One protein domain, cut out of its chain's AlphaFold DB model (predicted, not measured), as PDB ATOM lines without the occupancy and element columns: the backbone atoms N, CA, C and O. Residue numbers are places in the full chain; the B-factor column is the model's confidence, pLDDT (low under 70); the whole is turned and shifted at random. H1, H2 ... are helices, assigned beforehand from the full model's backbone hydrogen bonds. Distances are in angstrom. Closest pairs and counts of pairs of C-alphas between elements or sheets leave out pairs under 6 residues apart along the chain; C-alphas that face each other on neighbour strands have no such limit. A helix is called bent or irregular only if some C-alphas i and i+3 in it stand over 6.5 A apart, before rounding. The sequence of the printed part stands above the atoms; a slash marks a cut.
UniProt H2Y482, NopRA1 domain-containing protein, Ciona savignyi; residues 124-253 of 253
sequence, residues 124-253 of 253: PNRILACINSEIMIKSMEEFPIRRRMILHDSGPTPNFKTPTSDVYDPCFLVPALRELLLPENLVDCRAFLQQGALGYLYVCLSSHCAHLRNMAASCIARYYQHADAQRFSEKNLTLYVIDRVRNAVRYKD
ATOM      1  N   PRO A 124     120.193  99.333 104.733       81.94
ATOM      2  CA  PRO A 124     118.958  99.404 103.944       81.94
ATOM      3  C   PRO A 124     117.730  99.844 104.757       81.94
ATOM      4  O   PRO A 124     116.961 100.684 104.301       81.94
ATOM      5  N   ASN A 125     117.603  99.391 106.011       86.69
ATOM      6  CA  ASN A 125     116.505  99.783 106.909       86.69
ATOM      7  C   ASN A 125     116.408 101.290 107.179       86.69
ATOM      8  O   ASN A 125     115.357 101.760 107.604       86.69
ATOM      9  N   ARG A 126     117.463 102.075 106.927       88.69
ATOM     10  CA  ARG A 126     117.394 103.539 107.030       88.69
ATOM     11  C   ARG A 126     116.408 104.153 106.035       88.69
ATOM     12  O   ARG A 126     115.857 105.195 106.359       88.69
ATOM     13  N   ILE A 127     116.089 103.479 104.924       90.12
ATOM     14  CA  ILE A 127     115.014 103.900 104.007       90.12
ATOM     15  C   ILE A 127     113.667 103.987 104.742       90.12
ATOM     16  O   ILE A 127     112.895 104.909 104.503       90.12
ATOM     17  N   LEU A 128     113.390 103.083 105.692       92.19
ATOM     18  CA  LEU A 128     112.147 103.120 106.476       92.19
ATOM     19  C   LEU A 128     112.063 104.340 107.400       92.19
ATOM     20  O   LEU A 128     110.964 104.746 107.768       92.19
ATOM     21  N   ALA A 129     113.202 104.934 107.766       91.69
ATOM     22  CA  ALA A 129     113.242 106.169 108.546       91.69
ATOM     23  C   ALA A 129     112.964 107.419 107.694       91.69
ATOM     24  O   ALA A 129     112.615 108.452 108.255       91.69
ATOM     25  N   CYS A 130     113.069 107.321 106.363       92.06
ATOM     26  CA  CYS A 130     112.671 108.386 105.438       92.06
ATOM     27  C   CYS A 130     111.143 108.493 105.292       92.06
ATOM     28  O   CYS A 130     110.632 109.479 104.765       92.06
ATOM     29  N   ILE A 131     110.407 107.462 105.723       94.44
ATOM     30  CA  ILE A 131     108.953 107.394 105.601       94.44
ATOM     31  C   ILE A 131     108.306 108.081 106.806       94.44
ATOM     32  O   ILE A 131     108.459 107.651 107.948       94.44
ATOM     33  N   ASN A 132     107.542 109.130 106.525       94.38
ATOM     34  CA  ASN A 132     106.672 109.821 107.459       94.38
ATOM     35  C   ASN A 132     105.296 109.135 107.466       94.38
ATOM     36  O   ASN A 132     104.654 108.989 106.422       94.38
ATOM     37  N   SER A 133     104.842 108.718 108.647       93.06
ATOM     38  CA  SER A 133     103.586 107.986 108.821       93.06
ATOM     39  C   SER A 133     102.343 108.809 108.473       93.06
ATOM     40  O   SER A 133     101.383 108.253 107.952       93.06
ATOM     41  N   GLU A 134     102.347 110.119 108.725       93.62
ATOM     42  CA  GLU A 134     101.214 111.005 108.423       93.62
ATOM     43  C   GLU A 134     101.054 111.180 106.911       93.62
ATOM     44  O   GLU A 134      99.968 110.958 106.372       93.62
ATOM     45  N   ILE A 135     102.158 111.466 106.207       95.38
ATOM     46  CA  ILE A 135     102.175 111.519 104.739       95.38
ATOM     47  C   ILE A 135     101.777 110.156 104.172       95.38
ATOM     48  O   ILE A 135     101.008 110.093 103.217       95.38
ATOM     49  N   MET A 136     102.247 109.049 104.759       97.19
ATOM     50  CA  MET A 136     101.889 107.702 104.311       97.19
ATOM     51  C   MET A 136     100.382 107.431 104.412       97.19
ATOM     52  O   MET A 136      99.798 106.921 103.457       97.19
ATOM     53  N   ILE A 137      99.746 107.783 105.534       96.06
ATOM     54  CA  ILE A 137      98.293 107.636 105.714       96.06
ATOM     55  C   ILE A 137      97.553 108.442 104.647       96.06
ATOM     56  O   ILE A 137      96.772 107.865 103.888       96.06
ATOM     57  N   LYS A 138      97.890 109.728 104.497       96.06
ATOM     58  CA  LYS A 138      97.303 110.593 103.464       96.06
ATOM     59  C   LYS A 138      97.515 110.030 102.055       96.06
ATOM     60  O   LYS A 138      96.604 110.030 101.238       96.06
ATOM     61  N   SER A 139      98.689 109.461 101.782       96.81
ATOM     62  CA  SER A 139      99.021 108.843 100.489       96.81
ATOM     63  C   SER A 139      98.182 107.606 100.172       96.81
ATOM     64  O   SER A 139      97.968 107.299  98.998       96.81
ATOM     65  N   MET A 140      97.743 106.869 101.194       96.56
ATOM     66  CA  MET A 140      96.832 105.737 101.029       96.56
ATOM     67  C   MET A 140      95.388 106.205 100.804       96.56
ATOM     68  O   MET A 140      94.688 105.611  99.989       96.56
ATOM     69  N   GLU A 141      94.960 107.269 101.487       95.06
ATOM     70  CA  GLU A 141      93.615 107.849 101.359       95.06
ATOM     71  C   GLU A 141      93.414 108.577 100.019       95.06
ATOM     72  O   GLU A 141      92.382 108.427  99.367       95.06
ATOM     73  N   GLU A 142      94.428 109.314  99.571       95.19
ATOM     74  CA  GLU A 142      94.402 110.172  98.382       95.19
ATOM     75  C   GLU A 142      95.265 109.599  97.245       95.19
ATOM     76  O   GLU A 142      95.930 110.321  96.497       95.19
ATOM     77  N   PHE A 143      95.281 108.271  97.113       95.31
ATOM     78  CA  PHE A 143      96.189 107.592  96.194       95.31
ATOM     79  C   PHE A 143      96.034 108.063  94.731       95.31
ATOM     80  O   PHE A 143      94.933 108.019  94.164       95.31
ATOM     81  N   PRO A 144      97.135 108.435  94.049       94.50
ATOM     82  CA  PRO A 144      97.096 108.975  92.695       94.50
ATOM     83  C   PRO A 144      96.896 107.864  91.648       94.50
ATOM     84  O   PRO A 144      97.800 107.520  90.888       94.50
ATOM     85  N   ILE A 145      95.679 107.321  91.545       94.06
ATOM     86  CA  ILE A 145      95.358 106.124  90.741       94.06
ATOM     87  C   ILE A 145      95.768 106.217  89.257       94.06
ATOM     88  O   ILE A 145      96.033 105.201  88.610       94.06
ATOM     89  N   ARG A 146      95.844 107.435  88.702       93.81
ATOM     90  CA  ARG A 146      96.219 107.705  87.301       93.81
ATOM     91  C   ARG A 146      97.708 107.996  87.095       93.81
ATOM     92  O   ARG A 146      98.128 108.107  85.941       93.81
ATOM     93  N   ARG A 147      98.501 108.117  88.164       93.06
ATOM     94  CA  ARG A 147      99.953 108.300  88.075       93.06
ATOM     95  C   ARG A 147     100.578 107.043  87.471       93.06
ATOM     96  O   ARG A 147     100.341 105.926  87.930       93.06
ATOM     97  N   ARG A 148     101.338 107.219  86.390       90.19
ATOM     98  CA  ARG A 148     102.039 106.138  85.680       90.19
ATOM     99  C   ARG A 148     103.527 106.190  85.989       90.19
ATOM    100  O   ARG A 148     104.054 107.292  86.102       90.19
ATOM    101  N   MET A 149     104.164 105.018  86.054       88.94
ATOM    102  CA  MET A 149     105.621 104.889  86.171       88.94
ATOM    103  C   MET A 149     106.325 105.711  85.093       88.94
ATOM    104  O   MET A 149     105.920 105.664  83.929       88.94
ATOM    105  N   ILE A 150     107.378 106.425  85.486       86.19
ATOM    106  CA  ILE A 150     108.302 107.054  84.543       86.19
ATOM    107  C   ILE A 150     109.277 105.974  84.076       86.19
ATOM    108  O   ILE A 150     109.892 105.304  84.902       86.19
ATOM    109  N   LEU A 151     109.376 105.767  82.764       77.88
ATOM    110  CA  LEU A 151     110.314 104.824  82.157       77.88
ATOM    111  C   LEU A 151     111.469 105.612  81.522       77.88
ATOM    112  O   LEU A 151     111.254 106.717  81.026       77.88
ATOM    113  N   HIS A 152     112.678 105.049  81.498       70.12
ATOM    114  CA  HIS A 152     113.871 105.742  80.983       70.12
ATOM    115  C   HIS A 152     113.741 106.218  79.523       70.12
ATOM    116  O   HIS A 152     114.341 107.232  79.173       70.12
ATOM    117  N   ASP A 153     112.919 105.532  78.719       63.81
ATOM    118  CA  ASP A 153     112.714 105.816  77.290       63.81
ATOM    119  C   ASP A 153     111.398 106.549  76.984       63.81
ATOM    120  O   ASP A 153     111.118 106.900  75.836       63.81
ATOM    121  N   SER A 154     110.551 106.783  77.992       60.97
ATOM    122  CA  SER A 154     109.434 107.710  77.813       60.97
ATOM    123  C   SER A 154     110.020 109.113  77.820       60.97
ATOM    124  O   SER A 154     110.691 109.461  78.781       60.97
ATOM    125  N   GLY A 155     109.817 109.879  76.743       64.94
ATOM    126  CA  GLY A 155     110.332 111.245  76.587       64.94
ATOM    127  C   GLY A 155     109.888 112.227  77.692       64.94
ATOM    128  O   GLY A 155     109.581 111.824  78.812       64.94
ATOM    129  N   PRO A 156     109.823 113.543  77.420       67.75
ATOM    130  CA  PRO A 156     109.507 114.537  78.446       67.75
ATOM    131  C   PRO A 156     108.254 114.152  79.242       67.75
ATOM    132  O   PRO A 156     107.166 114.011  78.681       67.75
ATOM    133  N   THR A 157     108.419 113.928  80.548       74.69
ATOM    134  CA  THR A 157     107.322 113.488  81.409       74.69
ATOM    135  C   THR A 157     106.679 114.729  82.019       74.69
ATOM    136  O   THR A 157     107.325 115.399  82.818       74.69
ATOM    137  N   PRO A 158     105.442 115.096  81.645       78.81
ATOM    138  CA  PRO A 158     104.810 116.271  82.220       78.81
ATOM    139  C   PRO A 158     104.541 116.051  83.709       78.81
ATOM    140  O   PRO A 158     104.254 114.927  84.135       78.81
ATOM    141  N   ASN A 159     104.556 117.140  84.481       85.44
ATOM    142  CA  ASN A 159     104.181 117.097  85.890       85.44
ATOM    143  C   ASN A 159     102.758 116.545  86.037       85.44
ATOM    144  O   ASN A 159     101.798 117.018  85.414       85.44
ATOM    145  N   PHE A 160     102.628 115.528  86.878       89.19
ATOM    146  CA  PHE A 160     101.363 114.980  87.305       89.19
ATOM    147  C   PHE A 160     100.652 115.993  88.199       89.19
ATOM    148  O   PHE A 160     101.142 116.373  89.263       89.19
ATOM    149  N   LYS A 161      99.470 116.430  87.766       86.94
ATOM    150  CA  LYS A 161      98.627 117.319  88.561       86.94
ATOM    151  C   LYS A 161      97.830 116.496  89.561       86.94
ATOM    152  O   LYS A 161      97.034 115.644  89.169       86.94
ATOM    153  N   THR A 162      98.033 116.790  90.836       79.81
ATOM    154  CA  THR A 162      97.298 116.210  91.957       79.81
ATOM    155  C   THR A 162      96.617 117.334  92.746       79.81
ATOM    156  O   THR A 162      97.192 118.421  92.840       79.81
ATOM    157  N   PRO A 163      95.397 117.127  93.279       75.88
ATOM    158  CA  PRO A 163      94.764 118.090  94.181       75.88
ATOM    159  C   PRO A 163      95.588 118.341  95.448       75.88
ATOM    160  O   PRO A 163      95.523 119.430  96.009       75.88
ATOM    161  N   THR A 164      96.363 117.344  95.880       79.94
ATOM    162  CA  THR A 164      97.187 117.388  97.088       79.94
ATOM    163  C   THR A 164      98.626 117.002  96.768       79.94
ATOM    164  O   THR A 164      98.888 115.975  96.143       79.94
ATOM    165  N   SER A 165      99.574 117.855  97.156       80.94
ATOM    166  CA  SER A 165     101.013 117.634  96.959       80.94
ATOM    167  C   SER A 165     101.634 116.733  98.021       80.94
ATOM    168  O   SER A 165     102.663 116.116  97.761       80.94
ATOM    169  N   ASP A 166     101.007 116.629  99.195       88.38
ATOM    170  CA  ASP A 166     101.596 115.997 100.387       88.38
ATOM    171  C   ASP A 166     101.279 114.499 100.434       88.38
ATOM    172  O   ASP A 166     100.795 113.957 101.425       88.38
ATOM    173  N   VAL A 167     101.511 113.836  99.308       94.62
ATOM    174  CA  VAL A 167     101.375 112.390  99.153       94.62
ATOM    175  C   VAL A 167     102.614 111.855  98.457       94.62
ATOM    176  O   VAL A 167     103.164 112.508  97.571       94.62
ATOM    177  N   TYR A 168     103.059 110.665  98.837       96.62
ATOM    178  CA  TYR A 168     104.201 110.003  98.225       96.62
ATOM    179  C   TYR A 168     103.946 109.692  96.744       96.62
ATOM    180  O   TYR A 168     102.903 109.132  96.389       96.62
ATOM    181  N   ASP A 169     104.919 110.006  95.879       95.44
ATOM    182  CA  ASP A 169     104.889 109.609  94.471       95.44
ATOM    183  C   ASP A 169     105.195 108.106  94.361       95.44
ATOM    184  O   ASP A 169     106.322 107.674  94.649       95.44
ATOM    185  N   PRO A 170     104.241 107.277  93.892       95.62
ATOM    186  CA  PRO A 170     104.477 105.846  93.734       95.62
ATOM    187  C   PRO A 170     105.592 105.530  92.728       95.62
ATOM    188  O   PRO A 170     106.180 104.451  92.801       95.62
ATOM    189  N   CYS A 171     105.908 106.450  91.807       91.88
ATOM    190  CA  CYS A 171     106.982 106.271  90.826       91.88
ATOM    191  C   CYS A 171     108.371 106.277  91.449       91.88
ATOM    192  O   CYS A 171     109.306 105.812  90.808       91.88
ATOM    193  N   PHE A 172     108.500 106.783  92.672       91.81
ATOM    194  CA  PHE A 172     109.739 106.747  93.429       91.81
ATOM    195  C   PHE A 172     109.652 105.780  94.607       91.81
ATOM    196  O   PHE A 172     110.514 104.912  94.761       91.81
ATOM    197  N   LEU A 173     108.591 105.886  95.414       95.06
ATOM    198  CA  LEU A 173     108.504 105.130  96.657       95.06
ATOM    199  C   LEU A 173     108.450 103.617  96.402       95.06
ATOM    200  O   LEU A 173     109.116 102.857  97.100       95.06
ATOM    201  N   VAL A 174     107.724 103.151  95.376       95.88
ATOM    202  CA  VAL A 174     107.659 101.709  95.078       95.88
ATOM    203  C   VAL A 174     109.013 101.159  94.602       95.88
ATOM    204  O   VAL A 174     109.428 100.129  95.141       95.88
ATOM    205  N   PRO A 175     109.754 101.812  93.681       92.56
ATOM    206  CA  PRO A 175     111.146 101.447  93.404       92.56
ATOM    207  C   PRO A 175     112.059 101.450  94.636       92.56
ATOM    208  O   PRO A 175     112.806 100.491  94.823       92.56
ATOM    209  N   ALA A 176     111.971 102.456  95.512       92.12
ATOM    210  CA  ALA A 176     112.776 102.510  96.735       92.12
ATOM    211  C   ALA A 176     112.480 101.324  97.674       92.12
ATOM    212  O   ALA A 176     113.399 100.670  98.173       92.12
ATOM    213  N   LEU A 177     111.201 100.975  97.854       95.50
ATOM    214  CA  LEU A 177     110.789  99.790  98.614       95.50
ATOM    215  C   LEU A 177     111.223  98.487  97.929       95.50
ATOM    216  O   LEU A 177     111.591  97.527  98.605       95.50
ATOM    217  N   ARG A 178     111.213  98.431  96.594       94.38
ATOM    218  CA  ARG A 178     111.686  97.267  95.833       94.38
ATOM    219  C   ARG A 178     113.174  97.015  96.050       94.38
ATOM    220  O   ARG A 178     113.565  95.853  96.172       94.38
ATOM    221  N   GLU A 179     113.972  98.081  96.065       91.31
ATOM    222  CA  GLU A 179     115.403  98.028  96.364       91.31
ATOM    223  C   GLU A 179     115.643  97.613  97.816       91.31
ATOM    224  O   GLU A 179     116.459  96.731  98.058       91.31
ATOM    225  N   LEU A 180     114.881  98.157  98.774       93.88
ATOM    226  CA  LEU A 180     114.925  97.709 100.170       93.88
ATOM    227  C   LEU A 180     114.661  96.200 100.288       93.88
ATOM    228  O   LEU A 180     115.382  95.512 100.999       93.88
ATOM    229  N   LEU A 181     113.678  95.682  99.552       95.88
ATOM    230  CA  LEU A 181     113.243  94.283  99.593       95.88
ATOM    231  C   LEU A 181     114.093  93.321  98.744       95.88
ATOM    232  O   LEU A 181     113.684  92.171  98.555       95.88
ATOM    233  N   LEU A 182     115.239  93.747  98.203       94.00
ATOM    234  CA  LEU A 182     116.163  92.824  97.538       94.00
ATOM    235  C   LEU A 182     116.568  91.669  98.485       94.00
ATOM    236  O   LEU A 182     116.703  91.903  99.687       94.00
ATOM    237  N   PRO A 183     116.722  90.425  97.986       92.31
ATOM    238  CA  PRO A 183     116.963  89.251  98.835       92.31
ATOM    239  C   PRO A 183     118.190  89.359  99.751       92.31
ATOM    240  O   PRO A 183     118.197  88.794 100.839       92.31
ATOM    241  N   GLU A 184     119.219  90.086  99.321       91.50
ATOM    242  CA  GLU A 184     120.459  90.317 100.063       91.50
ATOM    243  C   GLU A 184     120.317  91.284 101.252       91.50
ATOM    244  O   GLU A 184     121.208  91.352 102.101       91.50
ATOM    245  N   ASN A 185     119.217  92.037 101.335       92.00
ATOM    246  CA  ASN A 185     119.018  93.023 102.389       92.00
ATOM    247  C   ASN A 185     118.364  92.407 103.627       92.00
ATOM    248  O   ASN A 185     117.354  91.714 103.546       92.00
ATOM    249  N   LEU A 186     118.880  92.757 104.805       90.88
ATOM    250  CA  LEU A 186     118.215  92.472 106.075       90.88
ATOM    251  C   LEU A 186     117.142  93.532 106.329       90.88
ATOM    252  O   LEU A 186     117.469  94.646 106.737       90.88
ATOM    253  N   VAL A 187     115.876  93.196 106.084       93.75
ATOM    254  CA  VAL A 187     114.740  94.118 106.238       93.75
ATOM    255  C   VAL A 187     114.052  93.903 107.581       93.75
ATOM    256  O   VAL A 187     113.694  92.779 107.907       93.75
ATOM    257  N   ASP A 188     113.807  94.961 108.349       95.25
ATOM    258  CA  ASP A 188     112.928  94.895 109.522       95.25
ATOM    259  C   ASP A 188     111.460  94.879 109.065       95.25
ATOM    260  O   ASP A 188     110.868  95.916 108.751       95.25
ATOM    261  N   CYS A 189     110.864  93.684 108.998       96.56
ATOM    262  CA  CYS A 189     109.490  93.519 108.522       96.56
ATOM    263  C   CYS A 189     108.458  94.173 109.442       96.56
ATOM    264  O   CYS A 189     107.420  94.634 108.962       96.56
ATOM    265  N   ARG A 190     108.732  94.248 110.750       96.12
ATOM    266  CA  ARG A 190     107.811  94.880 111.693       96.12
ATOM    267  C   ARG A 190     107.812  96.391 111.499       96.12
ATOM    268  O   ARG A 190     106.737  96.975 111.397       96.12
ATOM    269  N   ALA A 191     108.987  97.005 111.374       95.31
ATOM    270  CA  ALA A 191     109.100  98.427 111.064       95.31
ATOM    271  C   ALA A 191     108.487  98.752 109.691       95.31
ATOM    272  O   ALA A 191     107.756  99.729 109.560       95.31
ATOM    273  N   PHE A 192     108.710  97.903 108.679       96.44
ATOM    274  CA  PHE A 192     108.097  98.052 107.353       96.44
ATOM    275  C   PHE A 192     106.561  98.082 107.435       96.44
ATOM    276  O   PHE A 192     105.912  98.901 106.780       96.44
ATOM    277  N   LEU A 193     105.974  97.206 108.257       95.69
ATOM    278  CA  LEU A 193     104.535  97.176 108.508       95.69
ATOM    279  C   LEU A 193     104.061  98.421 109.271       95.69
ATOM    280  O   LEU A 193     103.080  99.039 108.864       95.69
ATOM    281  N   GLN A 194     104.757  98.796 110.347       94.44
ATOM    282  CA  GLN A 194     104.404  99.939 111.199       94.44
ATOM    283  C   GLN A 194     104.457 101.274 110.451       94.44
ATOM    284  O   GLN A 194     103.597 102.120 110.669       94.44
ATOM    285  N   GLN A 195     105.398 101.429 109.517       95.38
ATOM    286  CA  GLN A 195     105.497 102.609 108.652       95.38
ATOM    287  C   GLN A 195     104.459 102.628 107.519       95.38
ATOM    288  O   GLN A 195     104.524 103.484 106.644       95.38
ATOM    289  N   GLY A 196     103.522 101.674 107.483       96.31
ATOM    290  CA  GLY A 196     102.451 101.618 106.487       96.31
ATOM    291  C   GLY A 196     102.900 101.199 105.084       96.31
ATOM    292  O   GLY A 196     102.066 101.125 104.181       96.31
ATOM    293  N   ALA A 197     104.177 100.857 104.880       97.19
ATOM    294  CA  ALA A 197     104.721 100.558 103.555       97.19
ATOM    295  C   ALA A 197     104.024  99.356 102.894       97.19
ATOM    296  O   ALA A 197     103.757  99.379 101.694       97.19
ATOM    297  N   LEU A 198     103.652  98.326 103.667       97.69
ATOM    298  CA  LEU A 198     102.882  97.198 103.127       97.69
ATOM    299  C   LEU A 198     101.460  97.614 102.716       97.69
ATOM    300  O   LEU A 198     100.982  97.186 101.667       97.69
ATOM    301  N   GLY A 199     100.800  98.458 103.514       97.62
ATOM    302  CA  GLY A 199      99.480  99.006 103.190       97.62
ATOM    303  C   GLY A 199      99.512  99.807 101.890       97.62
ATOM    304  O   GLY A 199      98.712  99.567 100.988       97.62
ATOM    305  N   TYR A 200     100.518 100.666 101.735       98.38
ATOM    306  CA  TYR A 200     100.724 101.437 100.513       98.38
ATOM    307  C   TYR A 200     100.939 100.558  99.276       98.38
ATOM    308  O   TYR A 200     100.373 100.835  98.217       98.38
ATOM    309  N   LEU A 201     101.686  99.451  99.396       98.31
ATOM    310  CA  LEU A 201     101.837  98.486  98.300       98.31
ATOM    311  C   LEU A 201     100.500  97.847  97.896       98.31
ATOM    312  O   LEU A 201     100.264  97.663  96.701       98.31
ATOM    313  N   TYR A 202      99.608  97.546  98.845       97.75
ATOM    314  CA  TYR A 202      98.257  97.074  98.518       97.75
ATOM    315  C   TYR A 202      97.447  98.128  97.771       97.75
ATOM    316  O   TYR A 202      96.821  97.810  96.761       97.75
ATOM    317  N   VAL A 203      97.498  99.387  98.211       97.31
ATOM    318  CA  VAL A 203      96.829 100.490  97.512       97.31
ATOM    319  C   VAL A 203      97.387 100.646  96.091       97.31
ATOM    320  O   VAL A 203      96.616 100.811  95.145       97.31
ATOM    321  N   CYS A 204      98.697 100.463  95.888       97.62
ATOM    322  CA  CYS A 204      99.320 100.493  94.561       97.62
ATOM    323  C   CYS A 204      98.762  99.441  93.585       97.62
ATOM    324  O   CYS A 204      98.774  99.676  92.371       97.62
ATOM    325  N   LEU A 205      98.219  98.316  94.071       96.25
ATOM    326  CA  LEU A 205      97.547  97.320  93.226       96.25
ATOM    327  C   LEU A 205      96.264  97.863  92.571       96.25
ATOM    328  O   LEU A 205      95.829  97.316  91.560       96.25
ATOM    329  N   SER A 206      95.685  98.952  93.089       95.81
ATOM    330  CA  SER A 206      94.530  99.635  92.484       95.81
ATOM    331  C   SER A 206      94.899 100.566  91.319       95.81
ATOM    332  O   SER A 206      94.016 101.019  90.591       95.81
ATOM    333  N   SER A 207      96.192 100.849  91.102       96.56
ATOM    334  CA  SER A 207      96.647 101.795  90.075       96.56
ATOM    335  C   SER A 207      96.154 101.429  88.676       96.56
ATOM    336  O   SER A 207      96.161 100.265  88.277       96.56
ATOM    337  N   HIS A 208      95.846 102.430  87.851       95.69
ATOM    338  CA  HIS A 208      95.577 102.234  86.426       95.69
ATOM    339  C   HIS A 208      96.841 101.850  85.627       95.69
ATOM    340  O   HIS A 208      96.734 101.374  84.495       95.69
ATOM    341  N   CYS A 209      98.043 102.003  86.193       94.69
ATOM    342  CA  CYS A 209      99.308 101.645  85.555       94.69
ATOM    343  C   CYS A 209      99.689 100.179  85.824       94.69
ATOM    344  O   CYS A 209     100.032  99.815  86.946       94.69
ATOM    345  N   ALA A 210      99.705  99.338  84.781       95.00
ATOM    346  CA  ALA A 210     100.070  97.922  84.909       95.00
ATOM    347  C   ALA A 210     101.489  97.703  85.466       95.00
ATOM    348  O   ALA A 210     101.679  96.838  86.314       95.00
ATOM    349  N   HIS A 211     102.462  98.522  85.052       94.44
ATOM    350  CA  HIS A 211     103.836  98.453  85.561       94.44
ATOM    351  C   HIS A 211     103.899  98.676  87.076       94.44
ATOM    352  O   HIS A 211     104.562  97.913  87.776       94.44
ATOM    353  N   LEU A 212     103.163  99.671  87.585       95.81
ATOM    354  CA  LEU A 212     103.105  99.958  89.017       95.81
ATOM    355  C   LEU A 212     102.451  98.806  89.791       95.81
ATOM    356  O   LEU A 212     103.005  98.358  90.792       95.81
ATOM    357  N   ARG A 213     101.330  98.266  89.287       96.44
ATOM    358  CA  ARG A 213     100.671  97.096  89.896       96.44
ATOM    359  C   ARG A 213     101.606  95.886  89.966       96.44
ATOM    360  O   ARG A 213     101.726  95.268  91.019       96.44
ATOM    361  N   ASN A 214     102.295  95.572  88.869       95.38
ATOM    362  CA  ASN A 214     103.223  94.440  88.801       95.38
ATOM    363  C   ASN A 214     104.410  94.618  89.757       95.38
ATOM    364  O   ASN A 214     104.809  93.671  90.435       95.38
ATOM    365  N   MET A 215     104.957  95.835  89.846       96.38
ATOM    366  CA  MET A 215     106.045  96.140  90.772       96.38
ATOM    367  C   MET A 215     105.593  96.001  92.228       96.38
ATOM    368  O   MET A 215     106.270  95.339  93.012       96.38
ATOM    369  N   ALA A 216     104.424  96.546  92.574       97.44
ATOM    370  CA  ALA A 216     103.859  96.430  93.912       97.44
ATOM    371  C   ALA A 216     103.581  94.968  94.298       97.44
ATOM    372  O   ALA A 216     103.974  94.537  95.381       97.44
ATOM    373  N   ALA A 217     103.002  94.173  93.392       96.75
ATOM    374  CA  ALA A 217     102.791  92.740  93.602       96.75
ATOM    375  C   ALA A 217     104.114  91.993  93.849       96.75
ATOM    376  O   ALA A 217     104.208  91.178  94.767       96.75
ATOM    377  N   SER A 218     105.165  92.315  93.083       96.94
ATOM    378  CA  SER A 218     106.503  91.759  93.308       96.94
ATOM    379  C   SER A 218     107.080  92.160  94.668       96.94
ATOM    380  O   SER A 218     107.715  91.324  95.311       96.94
ATOM    381  N   CYS A 219     106.877  93.400  95.120       97.94
ATOM    382  CA  CYS A 219     107.305  93.840  96.447       97.94
ATOM    383  C   CYS A 219     106.560  93.085  97.555       97.94
ATOM    384  O   CYS A 219     107.199  92.612  98.488       97.94
ATOM    385  N   ILE A 220     105.245  92.885  97.433       98.19
ATOM    386  CA  ILE A 220     104.458  92.102  98.403       98.19
ATOM    387  C   ILE A 220     104.971  90.656  98.478       98.19
ATOM    388  O   ILE A 220     105.143  90.114  99.570       98.19
ATOM    389  N   ALA A 221     105.275  90.037  97.332       96.69
ATOM    390  CA  ALA A 221     105.846  88.691  97.291       96.69
ATOM    391  C   ALA A 221     107.223  88.613  97.978       96.69
ATOM    392  O   ALA A 221     107.477  87.677  98.732       96.69
ATOM    393  N   ARG A 222     108.092  89.612  97.774       97.31
ATOM    394  CA  ARG A 222     109.393  89.690  98.460       97.31
ATOM    395  C   ARG A 222     109.242  89.944  99.956       97.31
ATOM    396  O   ARG A 222     109.915  89.300 100.751       97.31
ATOM    397  N   TYR A 223     108.334  90.835 100.354       97.81
ATOM    398  CA  TYR A 223     108.030  91.071 101.763       97.81
ATOM    399  C   TYR A 223     107.582  89.780 102.458       97.81
ATOM    400  O   TYR A 223     108.039  89.509 103.563       97.81
ATOM    401  N   TYR A 224     106.753  88.956 101.805       97.62
ATOM    402  CA  TYR A 224     106.363  87.646 102.334       97.62
ATOM    403  C   TYR A 224     107.590  86.783 102.656       97.62
ATOM    404  O   TYR A 224     107.678  86.246 103.755       97.62
ATOM    405  N   GLN A 225     108.553  86.691 101.731       96.25
ATOM    406  CA  GLN A 225     109.784  85.914 101.925       96.25
ATOM    407  C   GLN A 225     110.608  86.429 103.114       96.25
ATOM    408  O   GLN A 225     111.061  85.635 103.936       96.25
ATOM    409  N   HIS A 226     110.755  87.752 103.243       96.62
ATOM    410  CA  HIS A 226     111.442  88.368 104.385       96.62
ATOM    411  C   HIS A 226     110.713  88.101 105.708       96.62
ATOM    412  O   HIS A 226     111.338  87.721 106.699       96.62
ATOM    413  N   ALA A 227     109.390  88.264 105.729       97.12
ATOM    414  CA  ALA A 227     108.579  88.131 106.933       97.12
ATOM    415  C   ALA A 227     108.459  86.676 107.407       97.12
ATOM    416  O   ALA A 227     108.426  86.429 108.616       97.12
ATOM    417  N   ASP A 228     108.426  85.709 106.487       95.69
ATOM    418  CA  ASP A 228     108.335  84.283 106.812       95.69
ATOM    419  C   ASP A 228     109.569  83.773 107.578       95.69
ATOM    420  O   ASP A 228     109.449  82.964 108.500       95.69
ATOM    421  N   ALA A 229     110.747  84.341 107.317       91.25
ATOM    422  CA  ALA A 229     111.973  84.015 108.046       91.25
ATOM    423  C   ALA A 229     112.081  84.687 109.433       91.25
ATOM    424  O   ALA A 229     112.961  84.342 110.224       91.25
ATOM    425  N   GLN A 230     111.204  85.642 109.754       93.94
ATOM    426  CA  GLN A 230     111.304  86.473 110.959       93.94
ATOM    427  C   GLN A 230     110.282  86.093 112.040       93.94
ATOM    428  O   GLN A 230     109.387  85.268 111.834       93.94
ATOM    429  N   ARG A 231     110.428  86.687 113.231       94.56
ATOM    430  CA  ARG A 231     109.504  86.541 114.367       94.56
ATOM    431  C   ARG A 231     109.059  87.921 114.849       94.56
ATOM    432  O   ARG A 231     109.874  88.683 115.355       94.56
ATOM    433  N   PHE A 232     107.771  88.220 114.710       96.44
ATOM    434  CA  PHE A 232     107.122  89.424 115.238       96.44
ATOM    435  C   PHE A 232     105.619  89.163 115.409       96.44
ATOM    436  O   PHE A 232     105.075  88.253 114.778       96.44
ATOM    437  N   SER A 233     104.960  89.928 116.279       95.62
ATOM    438  CA  SER A 233     103.590  89.657 116.738       95.62
ATOM    439  C   SER A 233     102.566  89.612 115.604       95.62
ATOM    440  O   SER A 233     101.678  88.766 115.592       95.62
ATOM    441  N   GLU A 234     102.709  90.503 114.627       95.75
ATOM    442  CA  GLU A 234     101.751  90.692 113.541       95.75
ATOM    443  C   GLU A 234     101.949  89.690 112.385       95.75
ATOM    444  O   GLU A 234     101.079  89.570 111.523       95.75
ATOM    445  N   LYS A 235     103.051  88.920 112.386       96.44
ATOM    446  CA  LYS A 235     103.482  88.058 111.272       96.44
ATOM    447  C   LYS A 235     102.367  87.174 110.731       96.44
ATOM    448  O   LYS A 235     102.076  87.219 109.540       96.44
ATOM    449  N   ASN A 236     101.757  86.361 111.593       96.44
ATOM    450  CA  ASN A 236     100.788  85.354 111.160       96.44
ATOM    451  C   ASN A 236      99.566  86.001 110.500       96.44
ATOM    452  O   ASN A 236      99.099  85.523 109.469       96.44
ATOM    453  N   LEU A 237      99.085  87.115 111.061       95.81
ATOM    454  CA  LEU A 237      97.983  87.876 110.481       95.81
ATOM    455  C   LEU A 237      98.389  88.473 109.129       95.81
ATOM    456  O   LEU A 237      97.645  88.357 108.157       95.81
ATOM    457  N   THR A 238      99.577  89.072 109.044       96.25
ATOM    458  CA  THR A 238     100.074  89.675 107.804       96.25
ATOM    459  C   THR A 238     100.229  88.646 106.684       96.25
ATOM    460  O   THR A 238      99.736  88.877 105.580       96.25
ATOM    461  N   LEU A 239     100.873  87.505 106.953       97.44
ATOM    462  CA  LEU A 239     101.051  86.438 105.963       97.44
ATOM    463  C   LEU A 239      99.701  85.852 105.533       97.44
ATOM    464  O   LEU A 239      99.465  85.688 104.338       97.44
ATOM    465  N   TYR A 240      98.777  85.652 106.480       96.50
ATOM    466  CA  TYR A 240      97.422  85.195 106.178       96.50
ATOM    467  C   TYR A 240      96.698  86.130 105.200       96.50
ATOM    468  O   TYR A 240      96.096  85.659 104.237       96.50
ATOM    469  N   VAL A 241      96.772  87.451 105.402       95.81
ATOM    470  CA  VAL A 241      96.161  88.427 104.482       95.81
ATOM    471  C   VAL A 241      96.802  88.354 103.095       95.81
ATOM    472  O   VAL A 241      96.072  88.310 102.102       95.81
ATOM    473  N   ILE A 242      98.136  88.276 103.012       96.56
ATOM    474  CA  ILE A 242      98.844  88.136 101.729       96.56
ATOM    475  C   ILE A 242      98.371  86.879 100.988       96.56
ATOM    476  O   ILE A 242      98.059  86.954  99.799       96.56
ATOM    477  N   ASP A 243      98.255  85.747 101.682       95.12
ATOM    478  CA  ASP A 243      97.801  84.492 101.081       95.12
ATOM    479  C   ASP A 243      96.338  84.567 100.627       95.12
ATOM    480  O   ASP A 243      95.993  84.047  99.565       95.12
ATOM    481  N   ARG A 244      95.461  85.261 101.366       94.06
ATOM    482  CA  ARG A 244      94.064  85.466 100.942       94.06
ATOM    483  C   ARG A 244      93.967  86.305  99.677       94.06
ATOM    484  O   ARG A 244      93.219  85.932  98.777       94.06
ATOM    485  N   VAL A 245      94.735  87.390  99.586       91.06
ATOM    486  CA  VAL A 245      94.776  88.229  98.382       91.06
ATOM    487  C   VAL A 245      95.362  87.450  97.205       91.06
ATOM    488  O   VAL A 245      94.772  87.451  96.128       91.06
ATOM    489  N   ARG A 246      96.466  86.719  97.413       89.44
ATOM    490  CA  ARG A 246      97.088  85.867  96.388       89.44
ATOM    491  C   ARG A 246      96.102  84.834  95.837       89.44
ATOM    492  O   ARG A 246      95.957  84.726  94.627       89.44
ATOM    493  N   ASN A 247      95.391  84.127  96.714       87.62
ATOM    494  CA  ASN A 247      94.446  83.074  96.327       87.62
ATOM    495  C   ASN A 247      93.149  83.609  95.698       87.62
ATOM    496  O   ASN A 247      92.432  82.860  95.038       87.62
ATOM    497  N   ALA A 248      92.822  84.890  95.897       86.25
ATOM    498  CA  ALA A 248      91.673  85.520  95.250       86.25
ATOM    499  C   ALA A 248      91.917  85.805  93.756       86.25
ATOM    500  O   ALA A 248      90.959  85.922  92.987       86.25
ATOM    501  N   VAL A 249      93.182  85.901  93.329       79.88
ATOM    502  CA  VAL A 249      93.546  86.091  91.923       79.88
ATOM    503  C   VAL A 249      93.328  84.775  91.179       79.88
ATOM    504  O   VAL A 249      94.146  83.861  91.234       79.88
ATOM    505  N   ARG A 250      92.194  84.663  90.480       70.38
ATOM    506  CA  ARG A 250      91.922  83.534  89.583       70.38
ATOM    507  C   ARG A 250      92.749  83.691  88.311       70.38
ATOM    508  O   ARG A 250      92.622  84.705  87.624       70.38
ATOM    509  N   TYR A 251      93.537  82.678  87.969       58.34
ATOM    510  CA  TYR A 251      94.029  82.533  86.605       58.34
ATOM    511  C   TYR A 251      92.820  82.219  85.713       58.34
ATOM    512  O   TYR A 251      92.031  81.329  86.028       58.34
ATOM    513  N   LYS A 252      92.610  83.013  84.660       49.72
ATOM    514  CA  LYS A 252      91.809  82.543  83.530       49.72
ATOM    515  C   LYS A 252      92.733  81.638  82.726       49.72
ATOM    516  O   LYS A 252      93.744  82.140  82.236       49.72
ATOM    517  N   ASP A 253      92.396  80.356  82.675       39.25
ATOM    518  CA  ASP A 253      92.898  79.447  81.643       39.25
ATOM    519  C   ASP A 253      92.507  79.961  80.247       39.25
ATOM    520  O   ASP A 253      91.400  80.548  80.116       39.25
TER     521      ASP A 253
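This is residues 124 to 253 of the 253 residues of the protein "NopRA1 domain-containing protein" of Ciona savignyi (UniProt H2Y482). A long helix, H6, runs through the domain; H3 and H5 pack on its first part, the three making a triangle, while H7 folds back on its later part. H2 packs on H5, the short H1 and H4 sit near the end of H3 and the end of H6, residues 142 to 169 make a wide loop, and the tail, residues 247 to 253, sticks out. The printed part has 130 residues with seven named helices, H1 to H7 in chain order, and no named strand; its class is all helix. It is compact, with a radius of gyration of the C-alphas of 15.0 A, and spans 44 by 43 by 28 A.

Find C-alpha 210 at (100.070, 97.922, 84.909); from there H6 runs through residues 210 to 228, 27.1 A, to C-alpha 228 at (108.335, 84.283, 106.812). Before it look for H5, residues 197 to 204, 10.5 A, and H4, residues 189 to 194. H3 is residues 170 to 180, 14.7 A; it is neither bent nor irregular, but only just: C-alphas 171 and 174 are 6.3 A apart. Earlier still are H2, residues 133 to 141, 12.5 A, and H1, residues 126 to 129. After H6 comes H7, residues 235 to 248, 20.1 A, ending at C-alpha 248 at (91.673, 85.520, 95.250).

Begin at H6, the hub, which touches four helices. Its residues 212 to 220 touch H5, closest at the C-alphas of Leu 201 and Ala 216, 5.3 A; this helical hairpin has a shallow tilt of 29 degrees, opposite ways. Its residues 212 to 219 touch H3, closest at C-alphas 178 and 219, 5.6 A, at a shallow tilt of 29 degrees, the same way. Its residues 220 to 228 touch H7 in a second helical hairpin, at a steep tilt of 39 degrees, closest at C-alphas 224 and 239, 6.5 A. Its residues 223 to 227 only just touch H4, with 3 pairs of C-alphas within 8 A, closest at C-alphas 189 and 227, 5.7 A. Further out, H2 touches H5, closest at C-alphas 140 and 200, 5.8 A. H1 only just touches H3, with 3 pairs within 8 A, closest at C-alphas 127 and 180, 7.3 A. H2 and H6 are apart. In H2, H4, H5, H6 and H7 every O i to N i+4 pair is within hydrogen-bond range, in H3 6 of 7; H1 is too short for such a pair.

The two C-alphas farthest apart are those of Gly 155 and Ser 233, 46.1 A. The printed part has no cut and ends at the chain's last residue, Asp 253. The link from H2 to H3 is long, 28 residues. Look for pLDDT under 70 at residues 153 to 156 and 251 to 253; the mean of the printed part is 91.0.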